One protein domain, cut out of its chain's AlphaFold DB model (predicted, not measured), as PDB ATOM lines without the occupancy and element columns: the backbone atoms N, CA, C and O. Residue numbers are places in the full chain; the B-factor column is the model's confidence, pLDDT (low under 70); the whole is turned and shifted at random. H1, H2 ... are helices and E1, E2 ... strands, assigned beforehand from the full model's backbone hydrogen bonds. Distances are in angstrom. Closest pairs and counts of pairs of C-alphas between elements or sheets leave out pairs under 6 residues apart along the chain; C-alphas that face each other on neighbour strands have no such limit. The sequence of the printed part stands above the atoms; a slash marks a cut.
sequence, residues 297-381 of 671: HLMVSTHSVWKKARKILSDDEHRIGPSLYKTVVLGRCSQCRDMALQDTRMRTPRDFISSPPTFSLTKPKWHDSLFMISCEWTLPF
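This is residues 297 to 381 of the 671 residues of a protein of Colletotrichum sublineola (UniProt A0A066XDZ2). H1 packs over one face of an antiparallel sheet, E2 E3 E4; H2 lies beyond one end, and residues 317 to 322 stick out at the other. The printed part has 85 residues, two named helices and four named strands, mixed in class. It is loose, radius of gyration of the C-alphas 16.0 A, spans 47 by 29 by 17 A.

Find C-alpha 298 at (5.649, -16.046, 24.132), where E1, residues 298 to 301, begins; H1 is residues 302 to 314, E2 325 to 332, 19.7 A from first to last C-alpha, H2 334 to 343, E3 358 to 364, and E4 372 to 376, which ends at C-alpha 376 at (-5.437, -12.905, 19.485).

Between E2 and E3, N 328 and O 361 are within hydrogen-bond range, 2.8 A; in the hairpin E3 and E4, N 360 and O 374, 2.9 A. H1 is on the sheet, closest at the C-alphas of Val 305 and Leu 330, 7.1 A. Both helices have every O i to N i+4 pair within range.

The printed part has no cut; the link H2 to E3 is long; residues 319 to 320 and 343 to 354 have pLDDT under 70.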
ATOM      1  N   HIS A 297       7.642 -12.752  26.033       86.00
ATOM      2  CA  HIS A 297       7.379 -13.919  26.874       86.00
ATOM      3  C   HIS A 297       6.791 -15.134  26.132       86.00
ATOM      4  O   HIS A 297       6.777 -16.235  26.677       86.00
ATOM      5  N   LEU A 298       6.264 -14.962  24.909       87.94
ATOM      6  CA  LEU A 298       5.649 -16.046  24.132       87.94
ATOM      7  C   LEU A 298       6.241 -16.131  22.726       87.94
ATOM      8  O   LEU A 298       5.988 -15.295  21.852       87.94
ATOM      9  N   MET A 299       6.976 -17.219  22.512       91.06
ATOM     10  CA  MET A 299       7.586 -17.599  21.247       91.06
ATOM     11  C   MET A 299       7.178 -19.034  20.897       91.06
ATOM     12  O   MET A 299       7.446 -19.965  21.652       91.06
ATOM     13  N   VAL A 300       6.528 -19.224  19.749       89.56
ATOM     14  CA  VAL A 300       6.087 -20.538  19.260       89.56
ATOM     15  C   VAL A 300       6.953 -20.944  18.073       89.56
ATOM     16  O   VAL A 300       6.913 -20.302  17.024       89.56
ATOM     17  N   SER A 301       7.740 -22.013  18.207       90.00
ATOM     18  CA  SER A 301       8.558 -22.509  17.094       90.00
ATOM     19  C   SER A 301       7.681 -23.009  15.941       90.00
ATOM     20  O   SER A 301       6.642 -23.643  16.144       90.00
ATOM     21  N   THR A 302       8.116 -22.768  14.705       87.81
ATOM     22  CA  THR A 302       7.419 -23.230  13.498       87.81
ATOM     23  C   THR A 302       7.307 -24.763  13.466       87.81
ATOM     24  O   THR A 302       6.299 -25.288  12.995       87.81
ATOM     25  N   HIS A 303       8.255 -25.498  14.069       85.19
ATOM     26  CA  HIS A 303       8.118 -26.945  14.293       85.19
ATOM     27  C   HIS A 303       6.878 -27.293  15.131       85.19
ATOM     28  O   HIS A 303       6.127 -28.189  14.747       85.19
ATOM     29  N   SER A 304       6.631 -26.604  16.251       88.38
ATOM     30  CA  SER A 304       5.461 -26.868  17.103       88.38
ATOM     31  C   SER A 304       4.144 -26.623  16.364       88.38
ATOM     32  O   SER A 304       3.210 -27.414  16.514       88.38
ATOM     33  N   VAL A 305       4.098 -25.611  15.486       90.19
ATOM     34  CA  VAL A 305       2.964 -25.380  14.573       90.19
ATOM     35  C   VAL A 305       2.747 -26.594  13.666       90.19
ATOM     36  O   VAL A 305       1.662 -27.167  13.672       90.19
ATOM     37  N   TRP A 306       3.779 -27.059  12.949       87.06
ATOM     38  CA  TRP A 306       3.668 -28.208  12.036       87.06
ATOM     39  C   TRP A 306       3.435 -29.552  12.739       87.06
ATOM     40  O   TRP A 306       2.801 -30.446  12.175       87.06
ATOM     41  N   LYS A 307       3.930 -29.729  13.968       88.38
ATOM     42  CA  LYS A 307       3.647 -30.905  14.804       88.38
ATOM     43  C   LYS A 307       2.170 -30.938  15.199       88.38
ATOM     44  O   LYS A 307       1.543 -31.991  15.095       88.38
ATOM     45  N   LYS A 308       1.587 -29.792  15.574       91.19
ATOM     46  CA  LYS A 308       0.152 -29.705  15.876       91.19
ATOM     47  C   LYS A 308      -0.717 -29.785  14.620       91.19
ATOM     48  O   LYS A 308      -1.708 -30.498  14.655       91.19
ATOM     49  N   ALA A 309      -0.328 -29.143  13.517       89.00
ATOM     50  CA  ALA A 309      -1.028 -29.217  12.231       89.00
ATOM     51  C   ALA A 309      -1.190 -30.672  11.766       89.00
ATOM     52  O   ALA A 309      -2.305 -31.116  11.511       89.00
ATOM     53  N   ARG A 310      -0.096 -31.450  11.763       88.75
ATOM     54  CA  ARG A 310      -0.132 -32.882  11.423       88.75
ATOM     55  C   ARG A 310      -1.032 -33.687  12.364       88.75
ATOM     56  O   ARG A 310      -1.820 -34.483  11.870       88.75
ATOM     57  N   LYS A 311      -0.997 -33.426  13.680       89.81
ATOM     58  CA  LYS A 311      -1.947 -34.057  14.612       89.81
ATOM     59  C   LYS A 311      -3.404 -33.654  14.329       89.81
ATOM     60  O   LYS A 311      -4.290 -34.489  14.406       89.81
ATOM     61  N   ILE A 312      -3.674 -32.401  13.957       87.12
ATOM     62  CA  ILE A 312      -5.035 -31.965  13.602       87.12
ATOM     63  C   ILE A 312      -5.561 -32.728  12.376       87.12
ATOM     64  O   ILE A 312      -6.751 -33.044  12.381       87.12
ATOM     65  N   LEU A 313      -4.701 -33.053  11.395       86.00
ATOM     66  CA  LEU A 313      -5.044 -33.902  10.243       86.00
ATOM     67  C   LEU A 313      -5.347 -35.351  10.657       86.00
ATOM     68  O   LEU A 313      -6.430 -35.835  10.348       86.00
ATOM     69  N   SER A 314      -4.452 -36.019  11.396       88.12
ATOM     70  CA  SER A 314      -4.679 -37.413  11.831       88.12
ATOM     71  C   SER A 314      -5.900 -37.554  12.748       88.12
ATOM     72  O   SER A 314      -6.660 -38.511  12.654       88.12
ATOM     73  N   ASP A 315      -6.133 -36.564  13.613       85.44
ATOM     74  CA  ASP A 315      -7.286 -36.520  14.514       85.44
ATOM     75  C   ASP A 315      -8.607 -36.159  13.785       85.44
ATOM     76  O   ASP A 315      -9.627 -35.979  14.452       85.44
ATOM     77  N   ASP A 316      -8.602 -35.885  12.471       76.69
ATOM     78  CA  ASP A 316      -9.786 -35.430  11.708       76.69
ATOM     79  C   ASP A 316     -10.545 -36.579  11.040       76.69
ATOM     80  O   ASP A 316     -11.775 -36.571  11.045       76.69
ATOM     81  N   GLU A 317      -9.826 -37.594  10.551       77.19
ATOM     82  CA  GLU A 317     -10.374 -38.778   9.859       77.19
ATOM     83  C   GLU A 317     -11.435 -39.528  10.692       77.19
ATOM     84  O   GLU A 317     -12.302 -40.204  10.148       77.19
ATOM     85  N   HIS A 318     -11.399 -39.359  12.017       71.50
ATOM     86  CA  HIS A 318     -12.207 -40.096  12.987       71.50
ATOM     87  C   HIS A 318     -13.294 -39.249  13.683       71.50
ATOM     88  O   HIS A 318     -13.935 -39.735  14.617       71.50
ATOM     89  N   ARG A 319     -13.499 -37.968  13.317       68.19
ATOM     90  CA  ARG A 319     -14.438 -37.071  14.035       68.19
ATOM     91  C   ARG A 319     -15.280 -36.171  13.127       68.19
ATOM     92  O   ARG A 319     -15.074 -34.958  13.058       68.19
ATOM     93  N   ILE A 320     -16.345 -36.742  12.560       61.72
ATOM     94  CA  ILE A 320     -17.421 -36.019  11.850       61.72
ATOM     95  C   ILE A 320     -18.357 -35.286  12.849       61.72
ATOM     96  O   ILE A 320     -19.567 -35.477  12.872       61.72
ATOM     97  N   GLY A 321     -17.796 -34.436  13.715       75.44
ATOM     98  CA  GLY A 321     -18.569 -33.535  14.585       75.44
ATOM     99  C   GLY A 321     -19.022 -32.274  13.830       75.44
ATOM    100  O   GLY A 321     -18.328 -31.858  12.901       75.44
ATOM    101  N   PRO A 322     -20.136 -31.611  14.192       78.12
ATOM    102  CA  PRO A 322     -20.752 -30.568  13.358       78.12
ATOM    103  C   PRO A 322     -19.977 -29.240  13.234       78.12
ATOM    104  O   PRO A 322     -20.246 -28.493  12.296       78.12
ATOM    105  N   SER A 323     -18.995 -28.941  14.099       76.88
ATOM    106  CA  SER A 323     -18.229 -27.675  14.037       76.88
ATOM    107  C   SER A 323     -17.639 -27.403  12.646       76.88
ATOM    108  O   SER A 323     -17.087 -28.304  12.018       76.88
ATOM    109  N   LEU A 324     -17.715 -26.157  12.166       76.94
ATOM    110  CA  LEU A 324     -17.175 -25.742  10.859       76.94
ATOM    111  C   LEU A 324     -15.642 -25.592  10.842       76.94
ATOM    112  O   LEU A 324     -15.036 -25.479   9.773       76.94
ATOM    113  N   TYR A 325     -15.019 -25.574  12.017       82.31
ATOM    114  CA  TYR A 325     -13.592 -25.353  12.195       82.31
ATOM    115  C   TYR A 325     -13.059 -26.114  13.412       82.31
ATOM    116  O   TYR A 325     -13.772 -26.350  14.392       82.31
ATOM    117  N   LYS A 326     -11.777 -26.481  13.347       86.06
ATOM    118  CA  LYS A 326     -11.035 -27.133  14.433       86.06
ATOM    119  C   LYS A 326      -9.885 -26.219  14.839       86.06
ATOM    120  O   LYS A 326      -8.798 -26.277  14.265       86.06
ATOM    121  N   THR A 327     -10.171 -25.320  15.779       88.19
ATOM    122  CA  THR A 327      -9.200 -24.382  16.358       88.19
ATOM    123  C   THR A 327      -8.506 -25.027  17.544       88.19
ATOM    124  O   THR A 327      -9.158 -25.547  18.447       88.19
ATOM    125  N   VAL A 328      -7.175 -24.977  17.562       91.31
ATOM    126  CA  VAL A 328      -6.372 -25.454  18.685       91.31
ATOM    127  C   VAL A 328      -5.361 -24.391  19.082       91.31
ATOM    128  O   VAL A 328      -4.575 -23.917  18.264       91.31
ATOM    129  N   VAL A 329      -5.371 -24.025  20.360       91.88
ATOM    130  CA  VAL A 329      -4.389 -23.100  20.927       91.88
ATOM    131  C   VAL A 329      -3.020 -23.784  20.981       91.88
ATOM    132  O   VAL A 329      -2.885 -24.907  21.471       91.88
ATOM    133  N   LEU A 330      -2.011 -23.104  20.444       91.06
ATOM    134  CA  LEU A 330      -0.608 -23.521  20.421       91.06
ATOM    135  C   LEU A 330       0.194 -22.928  21.582       91.06
ATOM    136  O   LEU A 330       1.168 -23.533  22.017       91.06
ATOM    137  N   GLY A 331      -0.219 -21.763  22.081       89.06
ATOM    138  CA  GLY A 331       0.359 -21.123  23.256       89.06
ATOM    139  C   GLY A 331      -0.508 -19.968  23.749       89.06
ATOM    140  O   GLY A 331      -1.198 -19.325  22.958       89.06
ATOM    141  N   ARG A 332      -0.457 -19.714  25.058       90.56
ATOM    142  CA  ARG A 332      -0.989 -18.515  25.717       90.56
ATOM    143  C   ARG A 332       0.104 -17.946  26.601       90.56
ATOM    144  O   ARG A 332       0.819 -18.712  27.242       90.56
ATOM    145  N   CYS A 333       0.223 -16.629  26.658       88.38
ATOM    146  CA  CYS A 333       1.191 -15.995  27.535       88.38
ATOM    147  C   CYS A 333       0.614 -15.822  28.951       88.38
ATOM    148  O   CYS A 333      -0.217 -14.941  29.161       88.38
ATOM    149  N   SER A 334       1.065 -16.631  29.916       86.19
ATOM    150  CA  SER A 334       0.754 -16.419  31.339       86.19
ATOM    151  C   SER A 334       1.268 -15.062  31.809       86.19
ATOM    152  O   SER A 334       0.469 -14.218  32.173       86.19
ATOM    153  N   GLN A 335       2.560 -14.772  31.640       85.31
ATOM    154  CA  GLN A 335       3.166 -13.518  32.110       85.31
ATOM    155  C   GLN A 335       2.426 -12.253  31.625       85.31
ATOM    156  O   GLN A 335       2.168 -11.357  32.420       85.31
ATOM    157  N   CYS A 336       1.989 -12.180  30.359       81.50
ATOM    158  CA  CYS A 336       1.178 -11.050  29.884       81.50
ATOM    159  C   CYS A 336      -0.263 -11.046  30.425       81.50
ATOM    160  O   CYS A 336      -0.837  -9.968  30.547       81.50
ATOM    161  N   ARG A 337      -0.850 -12.206  30.755       81.75
ATOM    162  CA  ARG A 337      -2.123 -12.293  31.495       81.75
ATOM    163  C   ARG A 337      -1.950 -11.740  32.906       81.75
ATOM    164  O   ARG A 337      -2.736 -10.913  33.343       81.75
ATOM    165  N   ASP A 338      -0.912 -12.194  33.593       81.38
ATOM    166  CA  ASP A 338      -0.699 -11.941  35.012       81.38
ATOM    167  C   ASP A 338      -0.297 -10.471  35.232       81.38
ATOM    168  O   ASP A 338      -0.831  -9.819  36.125       81.38
ATOM    169  N   MET A 339       0.516  -9.894  34.335       79.69
ATOM    170  CA  MET A 339       0.765  -8.445  34.279       79.69
ATOM    171  C   MET A 339      -0.497  -7.629  33.962       79.69
ATOM    172  O   MET A 339      -0.709  -6.588  34.579       79.69
ATOM    173  N   ALA A 340      -1.348  -8.075  33.028       73.81
ATOM    174  CA  ALA A 340      -2.602  -7.379  32.736       73.81
ATOM    175  C   ALA A 340      -3.545  -7.390  33.953       73.81
ATOM    176  O   ALA A 340      -4.132  -6.361  34.272       73.81
ATOM    177  N   LEU A 341      -3.622  -8.518  34.669       73.19
ATOM    178  CA  LEU A 341      -4.390  -8.662  35.909       73.19
ATOM    179  C   LEU A 341      -3.849  -7.773  37.044       73.19
ATOM    180  O   LEU A 341      -4.640  -7.192  37.788       73.19
ATOM    181  N   GLN A 342      -2.523  -7.630  37.160       77.62
ATOM    182  CA  GLN A 342      -1.875  -6.732  38.127       77.62
ATOM    183  C   GLN A 342      -2.154  -5.248  37.854       77.62
ATOM    184  O   GLN A 342      -2.270  -4.477  38.808       77.62
ATOM    185  N   ASP A 343      -2.267  -4.852  36.582       69.25
ATOM    186  CA  ASP A 343      -2.592  -3.477  36.171       69.25
ATOM    187  C   ASP A 343      -4.091  -3.176  36.367       69.25
ATOM    188  O   ASP A 343      -4.477  -2.077  36.772       69.25
ATOM    189  N   THR A 344      -4.964  -4.177  36.184       63.59
ATOM    190  CA  THR A 344      -6.405  -4.075  36.470       63.59
ATOM    191  C   THR A 344      -6.731  -4.124  37.969       63.59
ATOM    192  O   THR A 344      -7.601  -4.874  38.400       63.59
ATOM    193  N   ARG A 345      -6.130  -3.234  38.775       63.12
ATOM    194  CA  ARG A 345      -6.622  -2.897  40.132       63.12
ATOM    195  C   ARG A 345      -7.960  -2.127  40.121       63.12
ATOM    196  O   ARG A 345      -8.426  -1.674  41.165       63.12
ATOM    197  N   MET A 346      -8.580  -1.955  38.950       53.47
ATOM    198  CA  MET A 346      -9.940  -1.431  38.820       53.47
ATOM    199  C   MET A 346     -10.967  -2.437  39.360       53.47
ATOM    200  O   MET A 346     -10.784  -3.647  39.283       53.47
ATOM    201  N   ARG A 347     -12.047  -1.918  39.950       55.03
ATOM    202  CA  ARG A 347     -12.812  -2.608  41.006       55.03
ATOM    203  C   ARG A 347     -13.706  -3.785  40.566       55.03
ATOM    204  O   ARG A 347     -14.338  -4.385  41.431       55.03
ATOM    205  N   THR A 348     -13.758  -4.147  39.284       60.66
ATOM    206  CA  THR A 348     -14.622  -5.228  38.767       60.66
ATOM    207  C   THR A 348     -13.883  -6.178  37.803       60.66
ATOM    208  O   THR A 348     -13.824  -5.939  36.597       60.66
ATOM    209  N   PRO A 349     -13.373  -7.334  38.284       54.88
ATOM    210  CA  PRO A 349     -12.656  -8.319  37.456       54.88
ATOM    211  C   PRO A 349     -13.476  -9.033  36.361       54.88
ATOM    212  O   PRO A 349     -12.973  -9.971  35.746       54.88
ATOM    213  N   ARG A 350     -14.747  -8.663  36.148       59.47
ATOM    214  CA  ARG A 350     -15.655  -9.308  35.181       59.47
ATOM    215  C   ARG A 350     -15.719  -8.593  33.830       59.47
ATOM    216  O   ARG A 350     -15.957  -9.252  32.825       59.47
ATOM    217  N   ASP A 351     -15.478  -7.284  33.807       57.19
ATOM    218  CA  ASP A 351     -15.827  -6.442  32.651       57.19
ATOM    219  C   ASP A 351     -14.698  -6.362  31.609       57.19
ATOM    220  O   ASP A 351     -14.930  -6.071  30.438       57.19
ATOM    221  N   PHE A 352     -13.469  -6.696  32.017       59.75
ATOM    222  CA  PHE A 352     -12.296  -6.771  31.149       59.75
ATOM    223  C   PHE A 352     -11.790  -8.212  31.059       59.75
ATOM    224  O   PHE A 352     -10.854  -8.607  31.758       59.75
ATOM    225  N   ILE A 353     -12.383  -8.997  30.151       58.41
ATOM    226  CA  ILE A 353     -11.839 -10.301  29.742       58.41
ATOM    227  C   ILE A 353     -10.554 -10.051  28.942       58.41
ATOM    228  O   ILE A 353     -10.542 -10.020  27.711       58.41
ATOM    229  N   SER A 354      -9.453  -9.843  29.661       63.78
ATOM    230  CA  SER A 354      -8.120  -9.680  29.094       63.78
ATOM    231  C   SER A 354      -7.650 -11.008  28.500       63.78
ATOM    232  O   SER A 354      -7.080 -11.864  29.180       63.78
ATOM    233  N   SER A 355      -7.927 -11.217  27.210       76.75
ATOM    234  CA  SER A 355      -7.378 -12.353  26.478       76.75
ATOM    235  C   SER A 355      -5.859 -12.150  26.343       76.75
ATOM    236  O   SER A 355      -5.413 -11.192  25.704       76.75
ATOM    237  N   PRO A 356      -5.009 -12.979  26.977       81.19
ATOM    238  CA  PRO A 356      -3.572 -12.802  26.836       81.19
ATOM    239  C   PRO A 356      -3.136 -13.187  25.420       81.19
ATOM    240  O   PRO A 356      -3.808 -14.023  24.809       81.19
ATOM    241  N   PRO A 357      -1.982 -12.683  24.933       82.50
ATOM    242  CA  PRO A 357      -1.356 -13.112  23.687       82.50
ATOM    243  C   PRO A 357      -1.462 -14.622  23.476       82.50
ATOM    244  O   PRO A 357      -0.828 -15.421  24.172       82.50
ATOM    245  N   THR A 358      -2.335 -14.985  22.541       86.38
ATOM    246  CA  THR A 358      -2.769 -16.345  22.245       86.38
ATOM    247  C   THR A 358      -2.440 -16.637  20.792       86.38
ATOM    248  O   THR A 358      -2.870 -15.929  19.882       86.38
ATOM    249  N   PHE A 359      -1.668 -17.700  20.574       90.38
ATOM    250  CA  PHE A 359      -1.360 -18.216  19.247       90.38
ATOM    251  C   PHE A 359      -2.253 -19.430  19.000       90.38
ATOM    252  O   PHE A 359      -2.179 -20.413  19.746       90.38
ATOM    253  N   SER A 360      -3.115 -19.373  17.991       91.56
ATOM    254  CA  SER A 360      -4.088 -20.418  17.673       91.56
ATOM    255  C   SER A 360      -3.931 -20.902  16.227       91.56
ATOM    256  O   SER A 360      -3.489 -20.181  15.333       91.56
ATOM    257  N   LEU A 361      -4.238 -22.180  16.009       91.88
ATOM    258  CA  LEU A 361      -4.131 -22.854  14.721       91.88
ATOM    259  C   LEU A 361      -5.482 -23.467  14.375       91.88
ATOM    260  O   LEU A 361      -5.969 -24.342  15.089       91.88
ATOM    261  N   THR A 362      -6.077 -23.013  13.281       89.75
ATOM    262  CA  THR A 362      -7.433 -23.374  12.872       89.75
ATOM    263  C   THR A 362      -7.399 -24.124  11.547       89.75
ATOM    264  O   THR A 362      -6.965 -23.566  10.538       89.75
ATOM    265  N   LYS A 363      -7.887 -25.373  11.522       88.25
ATOM    266  CA  LYS A 363      -8.205 -26.056  10.257       88.25
ATOM    267  C   LYS A 363      -9.631 -25.674   9.819       88.25
ATOM    268  O   LYS A 363     -10.574 -25.967  10.565       88.25
ATOM    269  N   PRO A 364      -9.821 -25.028   8.654       83.50
ATOM    270  CA  PRO A 364     -11.132 -24.870   8.035       83.50
ATOM    271  C   PRO A 364     -11.594 -26.199   7.415       83.50
ATOM    272  O   PRO A 364     -10.854 -26.816   6.655       83.50
ATOM    273  N   LYS A 365     -12.843 -26.621   7.659       81.06
ATOM    274  CA  LYS A 365     -13.392 -27.856   7.054       81.06
ATOM    275  C   LYS A 365     -13.462 -27.861   5.525       81.06
ATOM    276  O   LYS A 365     -13.585 -28.918   4.928       81.06
ATOM    277  N   TRP A 366     -13.449 -26.688   4.903       79.38
ATOM    278  CA  TRP A 366     -13.652 -26.509   3.466       79.38
ATOM    279  C   TRP A 366     -12.344 -26.537   2.657       79.38
ATOM    280  O   TRP A 366     -12.365 -26.217   1.471       79.38
ATOM    281  N   HIS A 367     -11.210 -26.898   3.278       77.44
ATOM    282  CA  HIS A 367      -9.932 -27.055   2.581       77.44
ATOM    283  C   HIS A 367      -8.943 -27.947   3.360       77.44
ATOM    284  O   HIS A 367      -8.304 -27.497   4.311       77.44
ATOM    285  N   ASP A 368      -8.743 -29.194   2.924       75.56
ATOM    286  CA  ASP A 368      -8.039 -30.228   3.707       75.56
ATOM    287  C   ASP A 368      -6.585 -29.906   4.068       75.56
ATOM    288  O   ASP A 368      -6.117 -30.258   5.150       75.56
ATOM    289  N   SER A 369      -5.878 -29.219   3.170       76.38
ATOM    290  CA  SER A 369      -4.451 -28.905   3.293       76.38
ATOM    291  C   SER A 369      -4.135 -27.480   3.772       76.38
ATOM    292  O   SER A 369      -2.957 -27.130   3.870       76.38
ATOM    293  N   LEU A 370      -5.142 -26.650   4.081       82.81
ATOM    294  CA  LEU A 370      -4.915 -25.297   4.603       82.81
ATOM    295  C   LEU A 370      -5.027 -25.243   6.125       82.81
ATOM    296  O   LEU A 370      -5.849 -25.907   6.750       82.81
ATOM    297  N   PHE A 371      -4.225 -24.354   6.703       86.56
ATOM    298  CA  PHE A 371      -4.292 -23.970   8.103       86.56
ATOM    299  C   PHE A 371      -4.284 -22.450   8.206       86.56
ATOM    300  O   PHE A 371      -3.431 -21.781   7.624       86.56
ATOM    301  N   MET A 372      -5.222 -21.911   8.977       87.50
ATOM    302  CA  MET A 372      -5.211 -20.519   9.403       87.50
ATOM    303  C   MET A 372      -4.422 -20.422  10.708       87.50
ATOM    304  O   MET A 372      -4.744 -21.104  11.681       87.50
ATOM    305  N   ILE A 373      -3.394 -19.579  10.725       87.25
ATOM    306  CA  ILE A 373      -2.749 -19.130  11.960       87.25
ATOM    307  C   ILE A 373      -3.479 -17.864  12.401       87.25
ATOM    308  O   ILE A 373      -3.613 -16.926  11.615       87.25
ATOM    309  N   SER A 374      -3.942 -17.851  13.644       86.88
ATOM    310  CA  SER A 374      -4.647 -16.736  14.269       86.88
ATOM    311  C   SER A 374      -3.894 -16.283  15.523       86.88
ATOM    312  O   SER A 374      -3.321 -17.088  16.262       86.88
ATOM    313  N   CYS A 375      -3.842 -14.968  15.717       85.56
ATOM    314  CA  CYS A 375      -3.109 -14.307  16.789       85.56
ATOM    315  C   CYS A 375      -4.080 -13.348  17.474       85.56
ATOM    316  O   CYS A 375      -4.589 -12.437  16.823       85.56
ATOM    317  N   GLU A 376      -4.360 -13.576  18.751       83.62
ATOM    318  CA  GLU A 376      -5.437 -12.905  19.485       83.62
ATOM    319  C   GLU A 376      -4.904 -12.357  20.814       83.62
ATOM    320  O   GLU A 376      -4.141 -13.039  21.508       83.62
ATOM    321  N   TRP A 377      -5.287 -11.126  21.160       82.06
ATOM    322  CA  TRP A 377      -5.047 -10.514  22.468       82.06
ATOM    323  C   TRP A 377      -6.004  -9.344  22.733       82.06
ATOM    324  O   TRP A 377      -6.370  -8.599  21.825       82.06
ATOM    325  N   THR A 378      -6.322  -9.141  24.007       80.12
ATOM    326  CA  THR A 378      -7.067  -8.006  24.555       80.12
ATOM    327  C   THR A 378      -6.288  -7.546  25.785       80.12
ATOM    328  O   THR A 378      -6.393  -8.145  26.855       80.12
ATOM    329  N   LEU A 379      -5.440  -6.528  25.626       75.00
ATOM    330  CA  LEU A 379      -4.570  -6.013  26.688       75.00
ATOM    331  C   LEU A 379      -5.027  -4.608  27.110       75.00
ATOM    332  O   LEU A 379      -5.314  -3.796  26.229       75.00
ATOM    333  N   PRO A 380      -5.075  -4.290  28.418       74.31
ATOM    334  CA  PRO A 380      -5.325  -2.927  28.871       74.31
ATOM    335  C   PRO A 380      -4.152  -2.028  28.453       74.31
ATOM    336  O   PRO A 380      -2.995  -2.359  28.707       74.31
ATOM    337  N   PHE A 381      -4.453  -0.908  27.791       77.75
ATOM    338  CA  PHE A 381      -3.440   0.055  27.344       77.75
ATOM    339  C   PHE A 381      -3.094   1.073  28.437       77.75
ATOM    340  O   PHE A 381      -1.945   1.198  28.845       77.75
TER     341      PHE A 381